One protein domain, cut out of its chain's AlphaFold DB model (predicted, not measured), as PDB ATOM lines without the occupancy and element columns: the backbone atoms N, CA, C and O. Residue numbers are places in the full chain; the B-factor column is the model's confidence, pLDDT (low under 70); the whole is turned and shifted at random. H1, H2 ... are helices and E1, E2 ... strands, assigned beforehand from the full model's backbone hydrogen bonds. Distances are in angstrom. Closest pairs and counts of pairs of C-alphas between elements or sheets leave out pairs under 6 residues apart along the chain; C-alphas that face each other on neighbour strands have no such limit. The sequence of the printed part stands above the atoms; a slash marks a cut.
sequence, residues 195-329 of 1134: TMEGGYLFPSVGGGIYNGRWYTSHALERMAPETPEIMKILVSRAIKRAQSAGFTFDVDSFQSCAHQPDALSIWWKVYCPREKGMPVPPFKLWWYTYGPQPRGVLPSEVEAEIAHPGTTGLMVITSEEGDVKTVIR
ATOM      1  N   THR A 195     -49.082 -35.371 -85.570       50.03
ATOM      2  CA  THR A 195     -47.747 -34.986 -85.085       50.03
ATOM      3  C   THR A 195     -46.808 -34.666 -86.249       50.03
ATOM      4  O   THR A 195     -46.300 -35.560 -86.922       50.03
ATOM      5  N   MET A 196     -46.538 -33.377 -86.470       54.56
ATOM      6  CA  MET A 196     -45.554 -32.905 -87.453       54.56
ATOM      7  C   MET A 196     -44.140 -32.852 -86.848       54.56
ATOM      8  O   MET A 196     -43.959 -32.558 -85.659       54.56
ATOM      9  N   GLU A 197     -43.125 -33.110 -87.674       45.62
ATOM     10  CA  GLU A 197     -41.712 -33.082 -87.280       45.62
ATOM     11  C   GLU A 197     -41.308 -31.645 -86.887       45.62
ATOM     12  O   GLU A 197     -41.236 -30.748 -87.723       45.62
ATOM     13  N   GLY A 198     -41.133 -31.405 -85.581       59.06
ATOM     14  CA  GLY A 198     -40.985 -30.060 -85.001       59.06
ATOM     15  C   GLY A 198     -41.903 -29.765 -83.805       59.06
ATOM     16  O   GLY A 198     -41.740 -28.731 -83.164       59.06
ATOM     17  N   GLY A 199     -42.838 -30.662 -83.465       62.22
ATOM     18  CA  GLY A 199     -43.631 -30.573 -82.226       62.22
ATOM     19  C   GLY A 199     -44.785 -29.566 -82.259       62.22
ATOM     20  O   GLY A 199     -45.343 -29.236 -81.215       62.22
ATOM     21  N   TYR A 200     -45.151 -29.080 -83.447       71.44
ATOM     22  CA  TYR A 200     -46.279 -28.176 -83.645       71.44
ATOM     23  C   TYR A 200     -47.527 -28.967 -84.073       71.44
ATOM     24  O   TYR A 200     -47.555 -29.549 -85.158       71.44
ATOM     25  N   LEU A 201     -48.548 -29.010 -83.214       71.44
ATOM     26  CA  LEU A 201     -49.793 -29.755 -83.430       71.44
ATOM     27  C   LEU A 201     -50.851 -28.846 -84.061       71.44
ATOM     28  O   LEU A 201     -51.470 -28.021 -83.384       71.44
ATOM     29  N   PHE A 202     -51.072 -28.984 -85.364       77.00
ATOM     30  CA  PHE A 202     -52.125 -28.234 -86.040       77.00
ATOM     31  C   PHE A 202     -53.400 -29.095 -86.105       77.00
ATOM     32  O   PHE A 202     -53.420 -30.059 -86.872       77.00
ATOM     33  N   PRO A 203     -54.446 -28.804 -85.301       79.00
ATOM     34  CA  PRO A 203     -55.677 -29.592 -85.308       79.00
ATOM     35  C   PRO A 203     -56.345 -29.488 -86.680       79.00
ATOM     36  O   PRO A 203     -56.243 -28.446 -87.330       79.00
ATOM     37  N   SER A 204     -57.036 -30.535 -87.132       70.62
ATOM     38  CA  SER A 204     -57.671 -30.588 -88.461       70.62
ATOM     39  C   SER A 204     -58.773 -29.530 -88.636       70.62
ATOM     40  O   SER A 204     -58.858 -28.887 -89.690       70.62
ATOM     41  N   VAL A 205     -59.535 -29.261 -87.572       75.69
ATOM     42  CA  VAL A 205     -60.631 -28.281 -87.484       75.69
ATOM     43  C   VAL A 205     -60.508 -27.490 -86.174       75.69
ATOM     44  O   VAL A 205     -60.003 -28.008 -85.185       75.69
ATOM     45  N   GLY A 206     -60.968 -26.235 -86.160       85.88
ATOM     46  CA  GLY A 206     -61.140 -25.463 -84.924       85.88
ATOM     47  C   GLY A 206     -59.847 -24.997 -84.237       85.88
ATOM     48  O   GLY A 206     -58.811 -24.786 -84.878       85.88
ATOM     49  N   GLY A 207     -59.976 -24.738 -82.933       88.12
ATOM     50  CA  GLY A 207     -58.867 -24.476 -82.017       88.12
ATOM     51  C   GLY A 207     -58.260 -25.770 -81.467       88.12
ATOM     52  O   GLY A 207     -58.610 -26.861 -81.904       88.12
ATOM     53  N   GLY A 208     -57.346 -25.659 -80.507       90.94
ATOM     54  CA  GLY A 208     -56.708 -26.818 -79.879       90.94
ATOM     55  C   GLY A 208     -56.228 -26.524 -78.464       90.94
ATOM     56  O   GLY A 208     -55.942 -25.375 -78.127       90.94
ATOM     57  N   ILE A 209     -56.141 -27.556 -77.626       90.12
ATOM     58  CA  ILE A 209     -55.633 -27.430 -76.255       90.12
ATOM     59  C   ILE A 209     -54.112 -27.603 -76.256       90.12
ATOM     60  O   ILE A 209     -53.596 -28.590 -76.772       90.12
ATOM     61  N   TYR A 210     -53.405 -26.668 -75.626       87.62
ATOM     62  CA  TYR A 210     -51.976 -26.758 -75.334       87.62
ATOM     63  C   TYR A 210     -51.769 -26.479 -73.846       87.62
ATOM     64  O   TYR A 210     -52.287 -25.497 -73.323       87.62
ATOM     65  N   ASN A 211     -51.047 -27.361 -73.144       88.31
ATOM     66  CA  ASN A 211     -50.775 -27.260 -71.699       88.31
ATOM     67  C   ASN A 211     -52.018 -26.961 -70.822       88.31
ATOM     68  O   ASN A 211     -51.929 -26.278 -69.805       88.31
ATOM     69  N   GLY A 212     -53.187 -27.480 -71.214       91.31
ATOM     70  CA  GLY A 212     -54.459 -27.283 -70.506       91.31
ATOM     71  C   GLY A 212     -55.193 -25.968 -70.807       91.31
ATOM     72  O   GLY A 212     -56.286 -25.772 -70.281       91.31
ATOM     73  N   ARG A 213     -54.653 -25.091 -71.664       93.25
ATOM     74  CA  ARG A 213     -55.327 -23.875 -72.159       93.25
ATOM     75  C   ARG A 213     -55.853 -24.085 -73.573       93.25
ATOM     76  O   ARG A 213     -55.185 -24.721 -74.387       93.25
ATOM     77  N   TRP A 214     -57.016 -23.525 -73.899       93.94
ATOM     78  CA  TRP A 214     -57.541 -23.556 -75.265       93.94
ATOM     79  C   TRP A 214     -56.963 -22.410 -76.103       93.94
ATOM     80  O   TRP A 214     -56.965 -21.247 -75.702       93.94
ATOM     81  N   TYR A 215     -56.478 -22.746 -77.293       95.19
ATOM     82  CA  TYR A 215     -55.967 -21.819 -78.292       95.19
ATOM     83  C   TYR A 215     -56.945 -21.782 -79.461       95.19
ATOM     84  O   TYR A 215     -57.242 -22.808 -80.070       95.19
ATOM     85  N   THR A 216     -57.437 -20.597 -79.813       94.06
ATOM     86  CA  THR A 216     -58.317 -20.442 -80.983       94.06
ATOM     87  C   THR A 216     -57.592 -20.753 -82.295       94.06
ATOM     88  O   THR A 216     -56.372 -20.602 -82.390       94.06
ATOM     89  N   SER A 217     -58.340 -21.087 -83.352       90.31
ATOM     90  CA  SER A 217     -57.777 -21.295 -84.694       90.31
ATOM     91  C   SER A 217     -56.930 -20.105 -85.153       90.31
ATOM     92  O   SER A 217     -55.878 -20.299 -85.748       90.31
ATOM     93  N   HIS A 218     -57.343 -18.871 -84.830       90.19
ATOM     94  CA  HIS A 218     -56.579 -17.673 -85.180       90.19
ATOM     95  C   HIS A 218     -55.246 -17.587 -84.425       90.19
ATOM     96  O   HIS A 218     -54.230 -17.258 -85.032       90.19
ATOM     97  N   ALA A 219     -55.212 -17.919 -83.129       92.50
ATOM     98  CA  ALA A 219     -53.963 -17.991 -82.373       92.50
ATOM     99  C   ALA A 219     -53.004 -19.035 -82.968       92.50
ATOM    100  O   ALA A 219     -51.835 -18.726 -83.197       92.50
ATOM    101  N   LEU A 220     -53.505 -20.228 -83.301       93.50
ATOM    102  CA  LEU A 220     -52.696 -21.280 -83.920       93.50
ATOM    103  C   LEU A 220     -52.192 -20.869 -85.313       93.50
ATOM    104  O   LEU A 220     -51.003 -20.964 -85.592       93.50
ATOM    105  N   GLU A 221     -53.033 -20.296 -86.172       92.31
ATOM    106  CA  GLU A 221     -52.599 -19.786 -87.484       92.31
ATOM    107  C   GLU A 221     -51.541 -18.673 -87.396       92.31
ATOM    108  O   GLU A 221     -50.708 -18.545 -88.291       92.31
ATOM    109  N   ARG A 222     -51.551 -17.875 -86.320       90.25
ATOM    110  CA  ARG A 222     -50.516 -16.870 -86.027       90.25
ATOM    111  C   ARG A 222     -49.228 -17.489 -85.488       90.25
ATOM    112  O   ARG A 222     -48.153 -16.970 -85.770       90.25
ATOM    113  N   MET A 223     -49.321 -18.555 -84.702       92.62
ATOM    114  CA  MET A 223     -48.172 -19.238 -84.097       92.62
ATOM    115  C   MET A 223     -47.442 -20.161 -85.072       92.62
ATOM    116  O   MET A 223     -46.228 -20.318 -84.968       92.62
ATOM    117  N   ALA A 224     -48.167 -20.727 -86.033       92.19
ATOM    118  CA  ALA A 224     -47.662 -21.664 -87.021       92.19
ATOM    119  C   ALA A 224     -46.331 -21.201 -87.670       92.19
ATOM    120  O   ALA A 224     -46.198 -20.020 -88.021       92.19
ATOM    121  N   PRO A 225     -45.325 -22.087 -87.814       89.56
ATOM    122  CA  PRO A 225     -44.095 -21.767 -88.529       89.56
ATOM    123  C   PRO A 225     -44.337 -21.717 -90.040       89.56
ATOM    124  O   PRO A 225     -45.155 -22.454 -90.585       89.56
ATOM    125  N   GLU A 226     -43.600 -20.846 -90.729       86.94
ATOM    126  CA  GLU A 226     -43.723 -20.618 -92.173       86.94
ATOM    127  C   GLU A 226     -42.985 -21.708 -92.981       86.94
ATOM    128  O   GLU A 226     -42.061 -21.432 -93.743       86.94
ATOM    129  N   THR A 227     -43.359 -22.979 -92.780       87.50
ATOM    130  CA  THR A 227     -42.888 -24.097 -93.621       87.50
ATOM    131  C   THR A 227     -43.825 -24.296 -94.818       87.50
ATOM    132  O   THR A 227     -45.013 -23.964 -94.718       87.50
ATOM    133  N   PRO A 228     -43.355 -24.846 -95.956       81.88
ATOM    134  CA  PRO A 228     -44.200 -25.084 -97.130       81.88
ATOM    135  C   PRO A 228     -45.440 -25.943 -96.837       81.88
ATOM    136  O   PRO A 228     -46.525 -25.675 -97.353       81.88
ATOM    137  N   GLU A 229     -45.301 -26.949 -95.973       83.81
ATOM    138  CA  GLU A 229     -46.358 -27.890 -95.593       83.81
ATOM    139  C   GLU A 229     -47.457 -27.180 -94.799       83.81
ATOM    140  O   GLU A 229     -48.643 -27.318 -95.101       83.81
ATOM    141  N   ILE A 230     -47.066 -26.367 -93.814       83.81
ATOM    142  CA  ILE A 230     -48.007 -25.598 -93.002       83.81
ATOM    143  C   ILE A 230     -48.628 -24.463 -93.813       83.81
ATOM    144  O   ILE A 230     -49.840 -24.270 -93.741       83.81
ATOM    145  N   MET A 231     -47.860 -23.778 -94.663       83.69
ATOM    146  CA  MET A 231     -48.406 -22.785 -95.589       83.69
ATOM    147  C   MET A 231     -49.461 -23.388 -96.517       83.69
ATOM    148  O   MET A 231     -50.499 -22.763 -96.724       83.69
ATOM    149  N   LYS A 232     -49.279 -24.624 -97.004       84.25
ATOM    150  CA  LYS A 232     -50.311 -25.322 -97.784       84.25
ATOM    151  C   LYS A 232     -51.615 -25.481 -96.991       84.25
ATOM    152  O   LYS A 232     -52.679 -25.162 -97.517       84.25
ATOM    153  N   ILE A 233     -51.545 -25.888 -95.721       84.88
ATOM    154  CA  ILE A 233     -52.726 -26.040 -94.850       84.88
ATOM    155  C   ILE A 233     -53.380 -24.678 -94.551       84.88
ATOM    156  O   ILE A 233     -54.603 -24.541 -94.650       84.88
ATOM    157  N   LEU A 234     -52.581 -23.656 -94.223       87.44
ATOM    158  CA  LEU A 234     -53.048 -22.289 -93.966       87.44
ATOM    159  C   LEU A 234     -53.765 -21.702 -95.185       87.44
ATOM    160  O   LEU A 234     -54.844 -21.124 -95.047       87.44
ATOM    161  N   VAL A 235     -53.214 -21.896 -96.386       85.00
ATOM    162  CA  VAL A 235     -53.844 -21.443 -97.628       85.00
ATOM    163  C   VAL A 235     -55.129 -22.219 -97.913       85.00
ATOM    164  O   VAL A 235     -56.141 -21.591 -98.214       85.00
ATOM    165  N   SER A 236     -55.160 -23.544 -97.735       85.06
ATOM    166  CA  SER A 236     -56.401 -24.323 -97.863       85.06
ATOM    167  C   SER A 236     -57.501 -23.837 -96.909       85.06
ATOM    168  O   SER A 236     -58.661 -23.749 -97.308       85.06
ATOM    169  N   ARG A 237     -57.158 -23.459 -95.669       85.44
ATOM    170  CA  ARG A 237     -58.107 -22.856 -94.712       85.44
ATOM    171  C   ARG A 237     -58.566 -21.464 -95.117       85.44
ATOM    172  O   ARG A 237     -59.743 -21.149 -94.982       85.44
ATOM    173  N   ALA A 238     -57.655 -20.635 -95.607       84.94
ATOM    174  CA  ALA A 238     -57.966 -19.289 -96.063       84.94
ATOM    175  C   ALA A 238     -58.872 -19.302 -97.304       84.94
ATOM    176  O   ALA A 238     -59.829 -18.538 -97.347       84.94
ATOM    177  N   ILE A 239     -58.632 -20.217 -98.252       83.31
ATOM    178  CA  ILE A 239     -59.519 -20.467 -99.396       83.31
ATOM    179  C   ILE A 239     -60.904 -20.892 -98.897       83.31
ATOM    180  O   ILE A 239     -61.880 -20.252 -99.272       83.31
ATOM    181  N   LYS A 240     -60.997 -21.866 -97.976       84.81
ATOM    182  CA  LYS A 240     -62.282 -22.259 -97.368       84.81
ATOM    183  C   LYS A 240     -62.995 -21.084 -96.687       84.81
ATOM    184  O   LYS A 240     -64.175 -20.880 -96.929       84.81
ATOM    185  N   ARG A 241     -62.293 -20.261 -95.895       83.88
ATOM    186  CA  ARG A 241     -62.874 -19.055 -95.266       83.88
ATOM    187  C   ARG A 241     -63.356 -18.024 -96.281       83.88
ATOM    188  O   ARG A 241     -64.388 -17.404 -96.059       83.88
ATOM    189  N   ALA A 242     -62.613 -17.822 -97.362       80.12
ATOM    190  CA  ALA A 242     -62.993 -16.904 -98.423       80.12
ATOM    191  C   ALA A 242     -64.211 -17.430 -99.206       80.12
ATOM    192  O   ALA A 242     -65.137 -16.667 -99.455       80.12
ATOM    193  N   GLN A 243     -64.277 -18.737 -99.477       84.19
ATOM    194  CA  GLN A 243     -65.457 -19.403-100.038       84.19
ATOM    195  C   GLN A 243     -66.678 -19.256 -99.114       84.19
ATOM    196  O   GLN A 243     -67.722 -18.790 -99.561       84.19
ATOM    197  N   SER A 244     -66.537 -19.516 -97.808       80.75
ATOM    198  CA  SER A 244     -67.593 -19.267 -96.808       80.75
ATOM    199  C   SER A 244     -67.986 -17.788 -96.668       80.75
ATOM    200  O   SER A 244     -69.064 -17.491 -96.162       80.75
ATOM    201  N   ALA A 245     -67.135 -16.858 -97.111       75.12
ATOM    202  CA  ALA A 245     -67.418 -15.424 -97.178       75.12
ATOM    203  C   ALA A 245     -67.948 -14.968 -98.558       75.12
ATOM    204  O   ALA A 245     -68.059 -13.765 -98.794       75.12
ATOM    205  N   GLY A 246     -68.272 -15.902 -99.463       81.50
ATOM    206  CA  GLY A 246     -68.873 -15.627-100.772       81.50
ATOM    207  C   GLY A 246     -67.888 -15.346-101.914       81.50
ATOM    208  O   GLY A 246     -68.304 -14.843-102.954       81.50
ATOM    209  N   PHE A 247     -66.594 -15.644-101.750       76.44
ATOM    210  CA  PHE A 247     -65.586 -15.440-102.795       76.44
ATOM    211  C   PHE A 247     -65.235 -16.749-103.524       76.44
ATOM    212  O   PHE A 247     -64.779 -17.714-102.911       76.44
ATOM    213  N   THR A 248     -65.366 -16.758-104.851       70.69
ATOM    214  CA  THR A 248     -64.992 -17.886-105.722       70.69
ATOM    215  C   THR A 248     -63.615 -17.686-106.359       70.69
ATOM    216  O   THR A 248     -63.317 -16.603-106.867       70.69
ATOM    217  N   PHE A 249     -62.805 -18.746-106.419       73.31
ATOM    218  CA  PHE A 249     -61.503 -18.762-107.098       73.31
ATOM    219  C   PHE A 249     -61.320 -20.077-107.851       73.31
ATOM    220  O   PHE A 249     -61.818 -21.108-107.408       73.31
ATOM    221  N   ASP A 250     -60.547 -20.048-108.935       73.69
ATOM    222  CA  ASP A 250     -60.042 -21.255-109.590       73.69
ATOM    223  C   ASP A 250     -59.024 -21.943-108.660       73.69
ATOM    224  O   ASP A 250     -57.890 -21.483-108.476       73.69
ATOM    225  N   VAL A 251     -59.477 -23.015-108.007       63.97
ATOM    226  CA  VAL A 251     -58.696 -23.753-107.009       63.97
ATOM    227  C   VAL A 251     -57.583 -24.569-107.672       63.97
ATOM    228  O   VAL A 251     -56.511 -24.693-107.082       63.97
ATOM    229  N   ASP A 252     -57.774 -25.046-108.902       66.44
ATOM    230  CA  ASP A 252     -56.798 -25.873-109.622       66.44
ATOM    231  C   ASP A 252     -55.623 -25.029-110.136       66.44
ATOM    232  O   ASP A 252     -54.452 -25.402-109.979       66.44
ATOM    233  N   SER A 253     -55.911 -23.825-110.641       62.88
ATOM    234  CA  SER A 253     -54.915 -22.785-110.940       62.88
ATOM    235  C   SER A 253     -54.044 -22.453-109.727       62.88
ATOM    236  O   SER A 253     -52.823 -22.302-109.838       62.88
ATOM    237  N   PHE A 254     -54.646 -22.396-108.536       62.34
ATOM    238  CA  PHE A 254     -53.925 -22.066-107.312       62.34
ATOM    239  C   PHE A 254     -53.134 -23.260-106.740       62.34
ATOM    240  O   PHE A 254     -51.951 -23.127-106.412       62.34
ATOM    241  N   GLN A 255     -53.755 -24.438-106.621       60.50
ATOM    242  CA  GLN A 255     -53.119 -25.629-106.045       60.50
ATOM    243  C   GLN A 255     -51.950 -26.135-106.895       60.50
ATOM    244  O   GLN A 255     -50.926 -26.523-106.334       60.50
ATOM    245  N   SER A 256     -52.054 -26.063-108.228       61.62
ATOM    246  CA  SER A 256     -50.953 -26.420-109.134       61.62
ATOM    247  C   SER A 256     -49.714 -25.535-108.941       61.62
ATOM    248  O   SER A 256     -48.587 -26.021-109.054       61.62
ATOM    249  N   CYS A 257     -49.896 -24.265-108.564       54.84
ATOM    250  CA  CYS A 257     -48.792 -23.368-108.229       54.84
ATOM    251  C   CYS A 257     -48.151 -23.716-106.874       54.84
ATOM    252  O   CYS A 257     -46.927 -23.691-106.763       54.84
ATOM    253  N   ALA A 258     -48.942 -24.087-105.859       52.78
ATOM    254  CA  ALA A 258     -48.517 -24.261-104.459       52.78
ATOM    255  C   ALA A 258     -47.477 -25.379-104.183       52.78
ATOM    256  O   ALA A 258     -47.093 -25.589-103.035       52.78
ATOM    257  N   HIS A 259     -47.012 -26.097-105.209       53.22
ATOM    258  CA  HIS A 259     -46.029 -27.181-105.098       53.22
ATOM    259  C   HIS A 259     -44.555 -26.750-105.240       53.22
ATOM    260  O   HIS A 259     -43.668 -27.592-105.097       53.22
ATOM    261  N   GLN A 260     -44.261 -25.475-105.517       55.03
ATOM    262  CA  GLN A 260     -42.881 -24.967-105.613       55.03
ATOM    263  C   GLN A 260     -42.484 -24.146-104.368       55.03
ATOM    264  O   GLN A 260     -43.297 -23.349-103.904       55.03
ATOM    265  N   PRO A 261     -41.241 -24.245-103.850       48.84
ATOM    266  CA  PRO A 261     -40.805 -23.456-102.686       48.84
ATOM    267  C   PRO A 261     -40.928 -21.935-102.879       48.84
ATOM    268  O   PRO A 261     -41.254 -21.214-101.943       48.84
ATOM    269  N   ASP A 262     -40.743 -21.455-104.113       59.41
ATOM    270  CA  ASP A 262     -40.883 -20.043-104.493       59.41
ATOM    271  C   ASP A 262     -42.287 -19.688-105.034       59.41
ATOM    272  O   ASP A 262     -42.499 -18.576-105.529       59.41
ATOM    273  N   ALA A 263     -43.259 -20.608-104.967       56.00
ATOM    274  CA  ALA A 263     -44.551 -20.521-105.656       56.00
ATOM    275  C   ALA A 263     -45.295 -19.203-105.438       56.00
ATOM    276  O   ALA A 263     -45.737 -18.587-106.402       56.00
ATOM    277  N   LEU A 264     -45.413 -18.747-104.189       55.16
ATOM    278  CA  LEU A 264     -46.114 -17.504-103.860       55.16
ATOM    279  C   LEU A 264     -45.414 -16.284-104.491       55.16
ATOM    280  O   LEU A 264     -46.062 -15.450-105.119       55.16
ATOM    281  N   SER A 265     -44.079 -16.222-104.414       57.91
ATOM    282  CA  SER A 265     -43.238 -15.178-105.033       57.91
ATOM    283  C   SER A 265     -43.329 -15.181-106.563       57.91
ATOM    284  O   SER A 265     -43.356 -14.116-107.187       57.91
ATOM    285  N   ILE A 266     -43.390 -16.366-107.178       53.06
ATOM    286  CA  ILE A 266     -43.514 -16.540-108.629       53.06
ATOM    287  C   ILE A 266     -44.936 -16.192-109.086       53.06
ATOM    288  O   ILE A 266     -45.091 -15.391-110.004       53.06
ATOM    289  N   TRP A 267     -45.974 -16.686-108.411       56.62
ATOM    290  CA  TRP A 267     -47.377 -16.381-108.701       56.62
ATOM    291  C   TRP A 267     -47.665 -14.874-108.588       56.62
ATOM    292  O   TRP A 267     -48.234 -14.292-109.513       56.62
ATOM    293  N   TRP A 268     -47.139 -14.200-107.551       59.16
ATOM    294  CA  TRP A 268     -47.204 -12.736-107.415       59.16
ATOM    295  C   TRP A 268     -46.538 -11.960-108.563       59.16
ATOM    296  O   TRP A 268     -46.912 -10.809-108.799       59.16
ATOM    297  N   LYS A 269     -45.564 -12.551-109.267       51.34
ATOM    298  CA  LYS A 269     -44.873 -11.939-110.418       51.34
ATOM    299  C   LYS A 269     -45.493 -12.316-111.766       51.34
ATOM    300  O   LYS A 269     -45.421 -11.516-112.691       51.34
ATOM    301  N   VAL A 270     -46.071 -13.512-111.883       46.62
ATOM    302  CA  VAL A 270     -46.595 -14.069-113.142       46.62
ATOM    303  C   VAL A 270     -48.054 -13.666-113.381       46.62
ATOM    304  O   VAL A 270     -48.384 -13.251-114.488       46.62
ATOM    305  N   TYR A 271     -48.910 -13.699-112.353       49.34
ATOM    306  CA  TYR A 271     -50.345 -13.384-112.469       49.34
ATOM    307  C   TYR A 271     -50.712 -11.935-112.088       49.34
ATOM    308  O   TYR A 271     -51.883 -11.588-111.955       49.34
ATOM    309  N   CYS A 272     -49.722 -11.051-111.947       48.41
ATOM    310  CA  CYS A 272     -49.926  -9.602-111.844       48.41
ATOM    311  C   CYS A 272     -49.046  -8.861-112.871       48.41
ATOM    312  O   CYS A 272     -48.020  -8.286-112.491       48.41
ATOM    313  N   PRO A 273     -49.420  -8.847-114.168       38.72
ATOM    314  CA  PRO A 273     -48.741  -8.025-115.163       38.72
ATOM    315  C   PRO A 273     -48.779  -6.552-114.753       38.72
ATOM    316  O   PRO A 273     -49.791  -6.045-114.273       38.72
ATOM    317  N   ARG A 274     -47.680  -5.831-114.984       44.38
ATOM    318  CA  ARG A 274     -47.526  -4.409-114.619       44.38
ATOM    319  C   ARG A 274     -48.259  -3.452-115.578       44.38
ATOM    320  O   ARG A 274     -47.851  -2.301-115.736       44.38
ATOM    321  N   GLU A 275     -49.300  -3.937-116.251       38.81
ATOM    322  CA  GLU A 275     -50.071  -3.188-117.238       38.81
ATOM    323  C   GLU A 275     -51.140  -2.340-116.547       38.81
ATOM    324  O   GLU A 275     -51.962  -2.821-115.768       38.81
ATOM    325  N   LYS A 276     -51.096  -1.031-116.809       38.62
ATOM    326  CA  LYS A 276     -51.984  -0.054-116.177       38.62
ATOM    327  C   LYS A 276     -53.414  -0.239-116.687       38.62
ATOM    328  O   LYS A 276     -53.692   0.143-117.819       38.62
ATOM    329  N   GLY A 277     -54.308  -0.744-115.837       45.22
ATOM    330  CA  GLY A 277     -55.752  -0.725-116.095       45.22
ATOM    331  C   GLY A 277     -56.529  -1.985-115.715       45.22
ATOM    332  O   GLY A 277     -57.753  -1.923-115.721       45.22
ATOM    333  N   MET A 278     -55.878  -3.101-115.366       39.62
ATOM    334  CA  MET A 278     -56.605  -4.269-114.848       39.62
ATOM    335  C   MET A 278     -56.868  -4.147-113.336       39.62
ATOM    336  O   MET A 278     -55.962  -3.739-112.601       39.62
ATOM    337  N   PRO A 279     -58.077  -4.497-112.855       46.91
ATOM    338  CA  PRO A 279     -58.389  -4.500-111.431       46.91
ATOM    339  C   PRO A 279     -57.546  -5.543-110.688       46.91
ATOM    340  O   PRO A 279     -57.204  -6.600-111.221       46.91
ATOM    341  N   VAL A 280     -57.213  -5.248-109.431       52.69
ATOM    342  CA  VAL A 280     -56.492  -6.187-108.563       52.69
ATOM    343  C   VAL A 280     -57.389  -7.409-108.308       52.69
ATOM    344  O   VAL A 280     -58.537  -7.209-107.912       52.69
ATOM    345  N   PRO A 281     -56.912  -8.660-108.486       65.00
ATOM    346  CA  PRO A 281     -57.742  -9.844-108.264       65.00
ATOM    347  C   PRO A 281     -58.348  -9.855-106.847       65.00
ATOM    348  O   PRO A 281     -57.585  -9.688-105.889       65.00
ATOM    349  N   PRO A 282     -59.668 -10.094-106.677       69.00
ATOM    350  CA  PRO A 282     -60.348  -9.977-105.380       69.00
ATOM    351  C   PRO A 282     -59.687 -10.764-104.242       69.00
ATOM    352  O   PRO A 282     -59.581 -10.261-103.122       69.00
ATOM    353  N   PHE A 283     -59.137 -11.952-104.536       70.19
ATOM    354  CA  PHE A 283     -58.418 -12.760-103.545       70.19
ATOM    355  C   PHE A 283     -57.209 -12.052-102.942       70.19
ATOM    356  O   PHE A 283     -56.923 -12.231-101.767       70.19
ATOM    357  N   LYS A 284     -56.484 -11.243-103.723       69.81
ATOM    358  CA  LYS A 284     -55.285 -10.552-103.239       69.81
ATOM    359  C   LYS A 284     -55.659  -9.497-102.202       69.81
ATOM    360  O   LYS A 284     -54.991  -9.406-101.177       69.81
ATOM    361  N   LEU A 285     -56.735  -8.746-102.446       71.12
ATOM    362  CA  LEU A 285     -57.250  -7.768-101.490       71.12
ATOM    363  C   LEU A 285     -57.770  -8.478-100.229       71.12
ATOM    364  O   LEU A 285     -57.346  -8.145 -99.125       71.12
ATOM    365  N   TRP A 286     -58.578  -9.530-100.400       82.88
ATOM    366  CA  TRP A 286     -59.086 -10.340 -99.289       82.88
ATOM    367  C   TRP A 286     -57.960 -10.980 -98.458       82.88
ATOM    368  O   TRP A 286     -58.000 -10.928 -97.233       82.88
ATOM    369  N   TRP A 287     -56.916 -11.525 -99.092       79.88
ATOM    370  CA  TRP A 287     -55.783 -12.151 -98.405       79.88
ATOM    371  C   TRP A 287     -54.964 -11.141 -97.593       79.88
ATOM    372  O   TRP A 287     -54.538 -11.460 -96.485       79.88
ATOM    373  N   TYR A 288     -54.765  -9.913 -98.087       75.31
ATOM    374  CA  TYR A 288     -54.095  -8.875 -97.293       75.31
ATOM    375  C   TYR A 288     -54.879  -8.509 -96.025       75.31
ATOM    376  O   TYR A 288     -54.261  -8.250 -94.992       75.31
ATOM    377  N   THR A 289     -56.214  -8.514 -96.085       73.94
ATOM    378  CA  THR A 289     -57.079  -8.126 -94.959       73.94
ATOM    379  C   THR A 289     -57.397  -9.286 -94.001       73.94
ATOM    380  O   THR A 289     -57.454  -9.074 -92.792       73.94
ATOM    381  N   TYR A 290     -57.580 -10.509 -94.512       77.81
ATOM    382  CA  TYR A 290     -58.134 -11.662 -93.776       77.81
ATOM    383  C   TYR A 290     -57.299 -12.953 -93.879       77.81
ATOM    384  O   TYR A 290     -57.637 -13.971 -93.262       77.81
ATOM    385  N   GLY A 291     -56.209 -12.941 -94.651       82.88
ATOM    386  CA  GLY A 291     -55.317 -14.087 -94.802       82.88
ATOM    387  C   GLY A 291     -54.574 -14.430 -93.501       82.88
ATOM    388  O   GLY A 291     -54.246 -13.537 -92.710       82.88
ATOM    389  N   PRO A 292     -54.286 -15.720 -93.248       84.50
ATOM    390  CA  PRO A 292     -53.444 -16.129 -92.134       84.50
ATOM    391  C   PRO A 292     -52.036 -15.549 -92.307       84.50
ATOM    392  O   PRO A 292     -51.464 -15.547 -93.394       84.50
ATOM    393  N   GLN A 293     -51.484 -15.052 -91.207       85.81
ATOM    394  CA  GLN A 293     -50.163 -14.431 -91.147       85.81
ATOM    395  C   GLN A 293     -49.341 -15.179 -90.088       85.81
ATOM    396  O   GLN A 293     -49.339 -14.736 -88.927       85.81
ATOM    397  N   PRO A 294     -48.717 -16.316 -90.451       90.31
ATOM    398  CA  PRO A 294     -47.867 -17.079 -89.545       90.31
ATOM    399  C   PRO A 294     -46.701 -16.222 -89.050       90.31
ATOM    400  O   PRO A 294     -46.226 -15.319 -89.740       90.31
ATOM    401  N   ARG A 295     -46.263 -16.478 -87.817       90.12
ATOM    402  CA  ARG A 295     -45.176 -15.738 -87.158       90.12
ATOM    403  C   ARG A 295     -44.089 -16.646 -86.581       90.12
ATOM    404  O   ARG A 295     -43.158 -16.110 -85.982       90.12
ATOM    405  N   GLY A 296     -44.213 -17.972 -86.720       91.94
ATOM    406  CA  GLY A 296     -43.257 -18.943 -86.177       91.94
ATOM    407  C   GLY A 296     -43.013 -18.755 -84.682       91.94
ATOM    408  O   GLY A 296     -41.875 -18.568 -84.262       91.94
ATOM    409  N   VAL A 297     -44.093 -18.738 -83.901       92.94
ATOM    410  CA  VAL A 297     -44.054 -18.565 -82.446       92.94
ATOM    411  C   VAL A 297     -44.364 -19.900 -81.788       92.94
ATOM    412  O   VAL A 297     -45.442 -20.463 -81.989       92.94
ATOM    413  N   LEU A 298     -43.427 -20.412 -80.995       90.94
ATOM    414  CA  LEU A 298     -43.592 -21.718 -80.362       90.94
ATOM    415  C   LEU A 298     -44.606 -21.624 -79.204       90.94
ATOM    416  O   LEU A 298     -44.588 -20.637 -78.468       90.94
ATOM    417  N   PRO A 299     -45.444 -22.653 -78.962       89.88
ATOM    418  CA  PRO A 299     -46.336 -22.689 -77.797       89.88
ATOM    419  C   PRO A 299     -45.607 -22.467 -76.464       89.88
ATOM    420  O   PRO A 299     -46.138 -21.816 -75.572       89.88
ATOM    421  N   SER A 300     -44.356 -22.922 -76.349       90.81
ATOM    422  CA  SER A 300     -43.504 -22.668 -75.183       90.81
ATOM    423  C   SER A 300     -43.137 -21.192 -74.987       90.81
ATOM    424  O   SER A 300     -43.017 -20.766 -73.843       90.81
ATOM    425  N   GLU A 301     -42.992 -20.399 -76.056       94.25
ATOM    426  CA  GLU A 301     -42.808 -18.943 -75.946       94.25
ATOM    427  C   GLU A 301     -44.113 -18.274 -75.473       94.25
ATOM    428  O   GLU A 301     -44.081 -17.370 -74.645       94.25
ATOM    429  N   VAL A 302     -45.274 -18.746 -75.945       95.06
ATOM    430  CA  VAL A 302     -46.582 -18.209 -75.528       95.06
ATOM    431  C   VAL A 302     -46.856 -18.489 -74.052       95.06
ATOM    432  O   VAL A 302     -47.183 -17.563 -73.315       95.06
ATOM    433  N   GLU A 303     -46.662 -19.726 -73.591       93.88
ATOM    434  CA  GLU A 303     -46.821 -20.071 -72.172       93.88
ATOM    435  C   GLU A 303     -45.790 -19.357 -71.282       93.88
ATOM    436  O   GLU A 303     -46.125 -18.948 -70.171       93.88
ATOM    437  N   ALA A 304     -44.559 -19.137 -71.765       93.19
ATOM    438  CA  ALA A 304     -43.564 -18.348 -71.041       93.19
ATOM    439  C   ALA A 304     -43.973 -16.869 -70.904       93.19
ATOM    440  O   ALA A 304     -43.820 -16.311 -69.819       93.19
ATOM    441  N   GLU A 305     -44.552 -16.254 -71.943       96.31
ATOM    442  CA  GLU A 305     -45.093 -14.886 -71.878       96.31
ATOM    443  C   GLU A 305     -46.344 -14.794 -70.989       96.31
ATOM    444  O   GLU A 305     -46.510 -13.803 -70.287       96.31
ATOM    445  N   ILE A 306     -47.219 -15.810 -70.981       94.50
ATOM    446  CA  ILE A 306     -48.388 -15.850 -70.080       94.50
ATOM    447  C   ILE A 306     -47.935 -15.989 -68.620       94.50
ATOM    448  O   ILE A 306     -48.469 -15.308 -67.746       94.50
ATOM    449  N   ALA A 307     -46.957 -16.857 -68.345       93.50
ATOM    450  CA  ALA A 307     -46.420 -17.052 -67.001       93.50
ATOM    451  C   ALA A 307     -45.590 -15.849 -66.515       93.50
ATOM    452  O   ALA A 307     -45.620 -15.521 -65.331       93.50
ATOM    453  N   HIS A 308     -44.860 -15.193 -67.423       93.38
ATOM    454  CA  HIS A 308     -43.988 -14.055 -67.133       93.38
ATOM    455  C   HIS A 308     -44.086 -12.998 -68.255       93.38
ATOM    456  O   HIS A 308     -43.260 -12.989 -69.179       93.38
ATOM    457  N   PRO A 309     -45.081 -12.090 -68.195       93.69
ATOM    458  CA  PRO A 309     -45.283 -11.065 -69.216       93.69
ATOM    459  C   PRO A 309     -44.043 -10.195 -69.448       93.69
ATOM    460  O   PRO A 309     -43.428  -9.688 -68.512       93.69
ATOM    461  N   GLY A 310     -43.679 -10.006 -70.717       90.94
ATOM    462  CA  GLY A 310     -42.504  -9.260 -71.165       90.94
ATOM    463  C   GLY A 310     -41.256 -10.102 -71.460       90.94
ATOM    464  O   GLY A 310     -40.324  -9.569 -72.063       90.94
ATOM    465  N   THR A 311     -41.212 -11.386 -71.091       90.62
ATOM    466  CA  THR A 311     -39.977 -12.198 -71.173       90.62
ATOM    467  C   THR A 311     -39.605 -12.688 -72.572       90.62
ATOM    468  O   THR A 311     -38.425 -12.914 -72.837       90.62
ATOM    469  N   THR A 312     -40.565 -12.831 -73.489       91.75
ATOM    470  CA  THR A 312     -40.331 -13.432 -74.821       91.75
ATOM    471  C   THR A 312     -40.400 -12.430 -75.973       91.75
ATOM    472  O   THR A 312     -40.158 -12.767 -77.133       91.75
ATOM    473  N   GLY A 313     -40.756 -11.175 -75.678       92.19
ATOM    474  CA  GLY A 313     -41.039 -10.173 -76.706       92.19
ATOM    475  C   GLY A 313     -42.326 -10.459 -77.490       92.19
ATOM    476  O   GLY A 313     -42.516  -9.912 -78.576       92.19
ATOM    477  N   LEU A 314     -43.222 -11.297 -76.970       94.69
ATOM    478  CA  LEU A 314     -44.561 -11.499 -77.517       94.69
ATOM    479  C   LEU A 314     -45.571 -10.531 -76.885       94.69
ATOM    480  O   LEU A 314     -45.288  -9.804 -75.939       94.69
ATOM    481  N   MET A 315     -46.770 -10.499 -77.445       95.00
ATOM    482  CA  MET A 315     -47.980  -9.963 -76.847       95.00
ATOM    483  C   MET A 315     -49.050 -11.026 -77.058       95.00
ATOM    484  O   MET A 315     -49.411 -11.328 -78.198       95.00
ATOM    485  N   VAL A 316     -49.496 -11.628 -75.962       95.81
ATOM    486  CA  VAL A 316     -50.506 -12.685 -75.960       95.81
ATOM    487  C   VAL A 316     -51.810 -12.068 -75.483       95.81
ATOM    488  O   VAL A 316     -51.827 -11.385 -74.464       95.81
ATOM    489  N   ILE A 317     -52.886 -12.267 -76.240       95.12
ATOM    490  CA  ILE A 317     -54.222 -11.790 -75.874       95.12
ATOM    491  C   ILE A 317     -55.055 -13.008 -75.491       95.12
ATOM    492  O   ILE A 317     -55.324 -13.865 -76.339       95.12
ATOM    493  N   THR A 318     -55.453 -13.073 -74.222       96.38
ATOM    494  CA  THR A 318     -56.341 -14.107 -73.678       96.38
ATOM    495  C   THR A 318     -57.759 -13.574 -73.466       96.38
ATOM    496  O   THR A 318     -57.951 -12.361 -73.398       96.38
ATOM    497  N   SER A 319     -58.761 -14.451 -73.348       94.19
ATOM    498  CA  SER A 319     -60.050 -14.076 -72.737       94.19
ATOM    499  C   SER A 319     -60.011 -14.173 -71.210       94.19
ATOM    500  O   SER A 319     -58.981 -14.515 -70.627       94.19
ATOM    501  N   GLU A 320     -61.142 -13.863 -70.574       90.44
ATOM    502  CA  GLU A 320     -61.340 -13.912 -69.121       90.44
ATOM    503  C   GLU A 320     -61.121 -15.324 -68.546       90.44
ATOM    504  O   GLU A 320     -60.609 -15.467 -67.440       90.44
ATOM    505  N   GLU A 321     -61.404 -16.374 -69.324       92.88
ATOM    506  CA  GLU A 321     -61.149 -17.777 -68.963       92.88
ATOM    507  C   GLU A 321     -59.670 -18.190 -69.115       92.88
ATOM    508  O   GLU A 321     -59.287 -19.294 -68.729       92.88
ATOM    509  N   GLY A 322     -58.820 -17.323 -69.679       91.81
ATOM    510  CA  GLY A 322     -57.404 -17.604 -69.930       91.81
ATOM    511  C   GLY A 322     -57.097 -18.326 -71.249       91.81
ATOM    512  O   GLY A 322     -55.952 -18.749 -71.437       91.81
ATOM    513  N   ASP A 323     -58.075 -18.443 -72.157       95.19
ATOM    514  CA  ASP A 323     -57.913 -18.997 -73.511       95.19
ATOM    515  C   ASP A 323     -57.158 -18.034 -74.432       95.19
ATOM    516  O   ASP A 323     -57.495 -16.852 -74.502       95.19
ATOM    517  N   VAL A 324     -56.222 -18.531 -75.241       95.69
ATOM    518  CA  VAL A 324     -55.427 -17.703 -76.160       95.69
ATOM    519  C   VAL A 324     -56.214 -17.373 -77.437       95.69
ATOM    520  O   VAL A 324     -56.488 -18.231 -78.286       95.69
ATOM    521  N   LYS A 325     -56.559 -16.091 -77.607       95.06
ATOM    522  CA  LYS A 325     -57.301 -15.574 -78.772       95.06
ATOM    523  C   LYS A 325     -56.378 -15.119 -79.907       95.06
ATOM    524  O   LYS A 325     -56.706 -15.322 -81.072       95.06
ATOM    525  N   THR A 326     -55.214 -14.532 -79.610       95.19
ATOM    526  CA  THR A 326     -54.191 -14.226 -80.631       95.19
ATOM    527  C   THR A 326     -52.803 -13.989 -80.030       95.19
ATOM    528  O   THR A 326     -52.666 -13.733 -78.833       95.19
ATOM    529  N   VAL A 327     -51.771 -14.063 -80.877       93.88
ATOM    530  CA  VAL A 327     -50.355 -13.903 -80.512       93.88
ATOM    531  C   VAL A 327     -49.657 -12.971 -81.505       93.88
ATOM    532  O   VAL A 327     -49.718 -13.157 -82.724       93.88
ATOM    533  N   ILE A 328     -48.979 -11.947 -80.985       92.31
ATOM    534  CA  ILE A 328     -48.340 -10.884 -81.769       92.31
ATOM    535  C   ILE A 328     -46.903 -10.690 -81.271       92.31
ATOM    536  O   ILE A 328     -46.688 -10.184 -80.178       92.31
ATOM    537  N   ARG A 329     -45.894 -11.039 -82.079       90.00
ATOM    538  CA  ARG A 329     -44.485 -10.713 -81.776       90.00
ATOM    539  C   ARG A 329     -44.306  -9.184 -81.756       90.00
ATOM    540  O   ARG A 329     -44.549  -8.533 -82.777       90.00
TER     541      ARG A 329
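AT A GLANCE: This is residues 195 to 329 of the 1134 residues of an uncharacterized protein of Verrucomicrobia bacterium RIFCSPHIGHO2_12_FULL_41_10 (UniProt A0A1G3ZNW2). The model is a long shape of two unlike lobes: one holds two small antiparallel hairpins, E1 with E2 and E3 with E4, with H1 packed mainly on E4 and H6 mainly on E3, and the other is a looser group of helices, H2 to H5. Residues 224 to 227 and residues 291 to 298 run between the lobes, and residues 273 to 279, in the long loop between H4 and H5, stick out from the helical lobe. The printed part has 135 residues, with six named helices and four named strands in the order E1, E2, H1, H2, H3, H4, H5, H6, E3, E4; each of its two sheets is one antiparallel pair, and the class is mixed, helices and strands. The whole is elongated, with spans of 52 by 30 by 27 A, and only just compact, close to loose, with a radius of gyration of the C-alphas of 17.0 A.

IN THESE COORDINATES: E3 is residues 314 to 318, 12.7 A from first to last C-alpha, and E4 is residues 324 to 329, 14.1 A, ending at C-alpha 329 at (-44.485, -10.713, -81.776). E1, residues 208 to 210, begins at C-alpha 208 at (-56.708, -26.818, -79.879) and is 6.6 A long; E2, residues 213 to 215, is 6.5 A long. H1 is residues 217 to 223, 9.8 A, and H6 is residues 299 to 307, 12.2 A. H2, residues 228 to 244, is the longest helix at 24.1 A and begins at C-alpha 228 at (-44.200, -25.084, -97.130). H3 is residues 251 to 257, 10.0 A, H4 is residues 263 to 270, 10.1 A, and H5 is residues 282 to 290, 11.9 A.

HOW THE PARTS SIT: E3 and E4 form an antiparallel hairpin at 165 degrees between their directions, with N 315 and O 328 2.8 A apart and N 328 and O 315 2.9 A apart, within hydrogen-bond range. H1 and E4 have 11 pairs of C-alphas within 8 A, the closest being Ala 219 and Thr 326 at 4.2 A. H6 and E3 have 7 such pairs, the closest being Glu 305 and Leu 314 at 6.6 A. E2 and E4 have 4, with the C-alphas of Tyr 215 and Val 324 closest at 4.7 A. E1 and E2 form the other antiparallel hairpin, at 136 degrees, with N 210 and O 213 2.9 A apart and N 215 and O 208 2.8 A apart, within hydrogen-bond range. H1 and H2 are close but not clearly touching, their closest C-alphas being those of Glu 221 and Leu 234 at 7.0 A; they run opposite ways at a shallow tilt of 31 degrees. H2 and H5 only just touch, with 3 pairs of C-alphas within 8 A, through residues 238 to 242 of H2 alone; the closest are Ala 242 and Trp 286 at 7.7 A, and the helices stand about perpendicular at 74 degrees. H2 and H3 are near each other, with 7 pairs of C-alphas within 10 A and the closest pair 8.3 A apart. H3 and H4 touch only at the corner, and only just, with 3 pairs of C-alphas within 8 A; Cys 257 and Ala 263 are closest at 5.7 A. H4 is apart from H2 and from H5. Every O i to N i+4 pair is within hydrogen-bond range in H1, H2, H4, H5 and H6; in H3, 2 of 3 are.

THE WHOLE: The two C-alphas farthest apart are those of Gly 212 and Lys 276, at 53.2 A. The printed part has no cut. The link from H4 to H5, of 11 residues, is long, and residues 273 to 279 within it stand free. Residues 195 to 207 hold no named element. The mean pLDDT of the printed part is 77.9; residues 195 to 199, 251 to 282 and 284 are under 70.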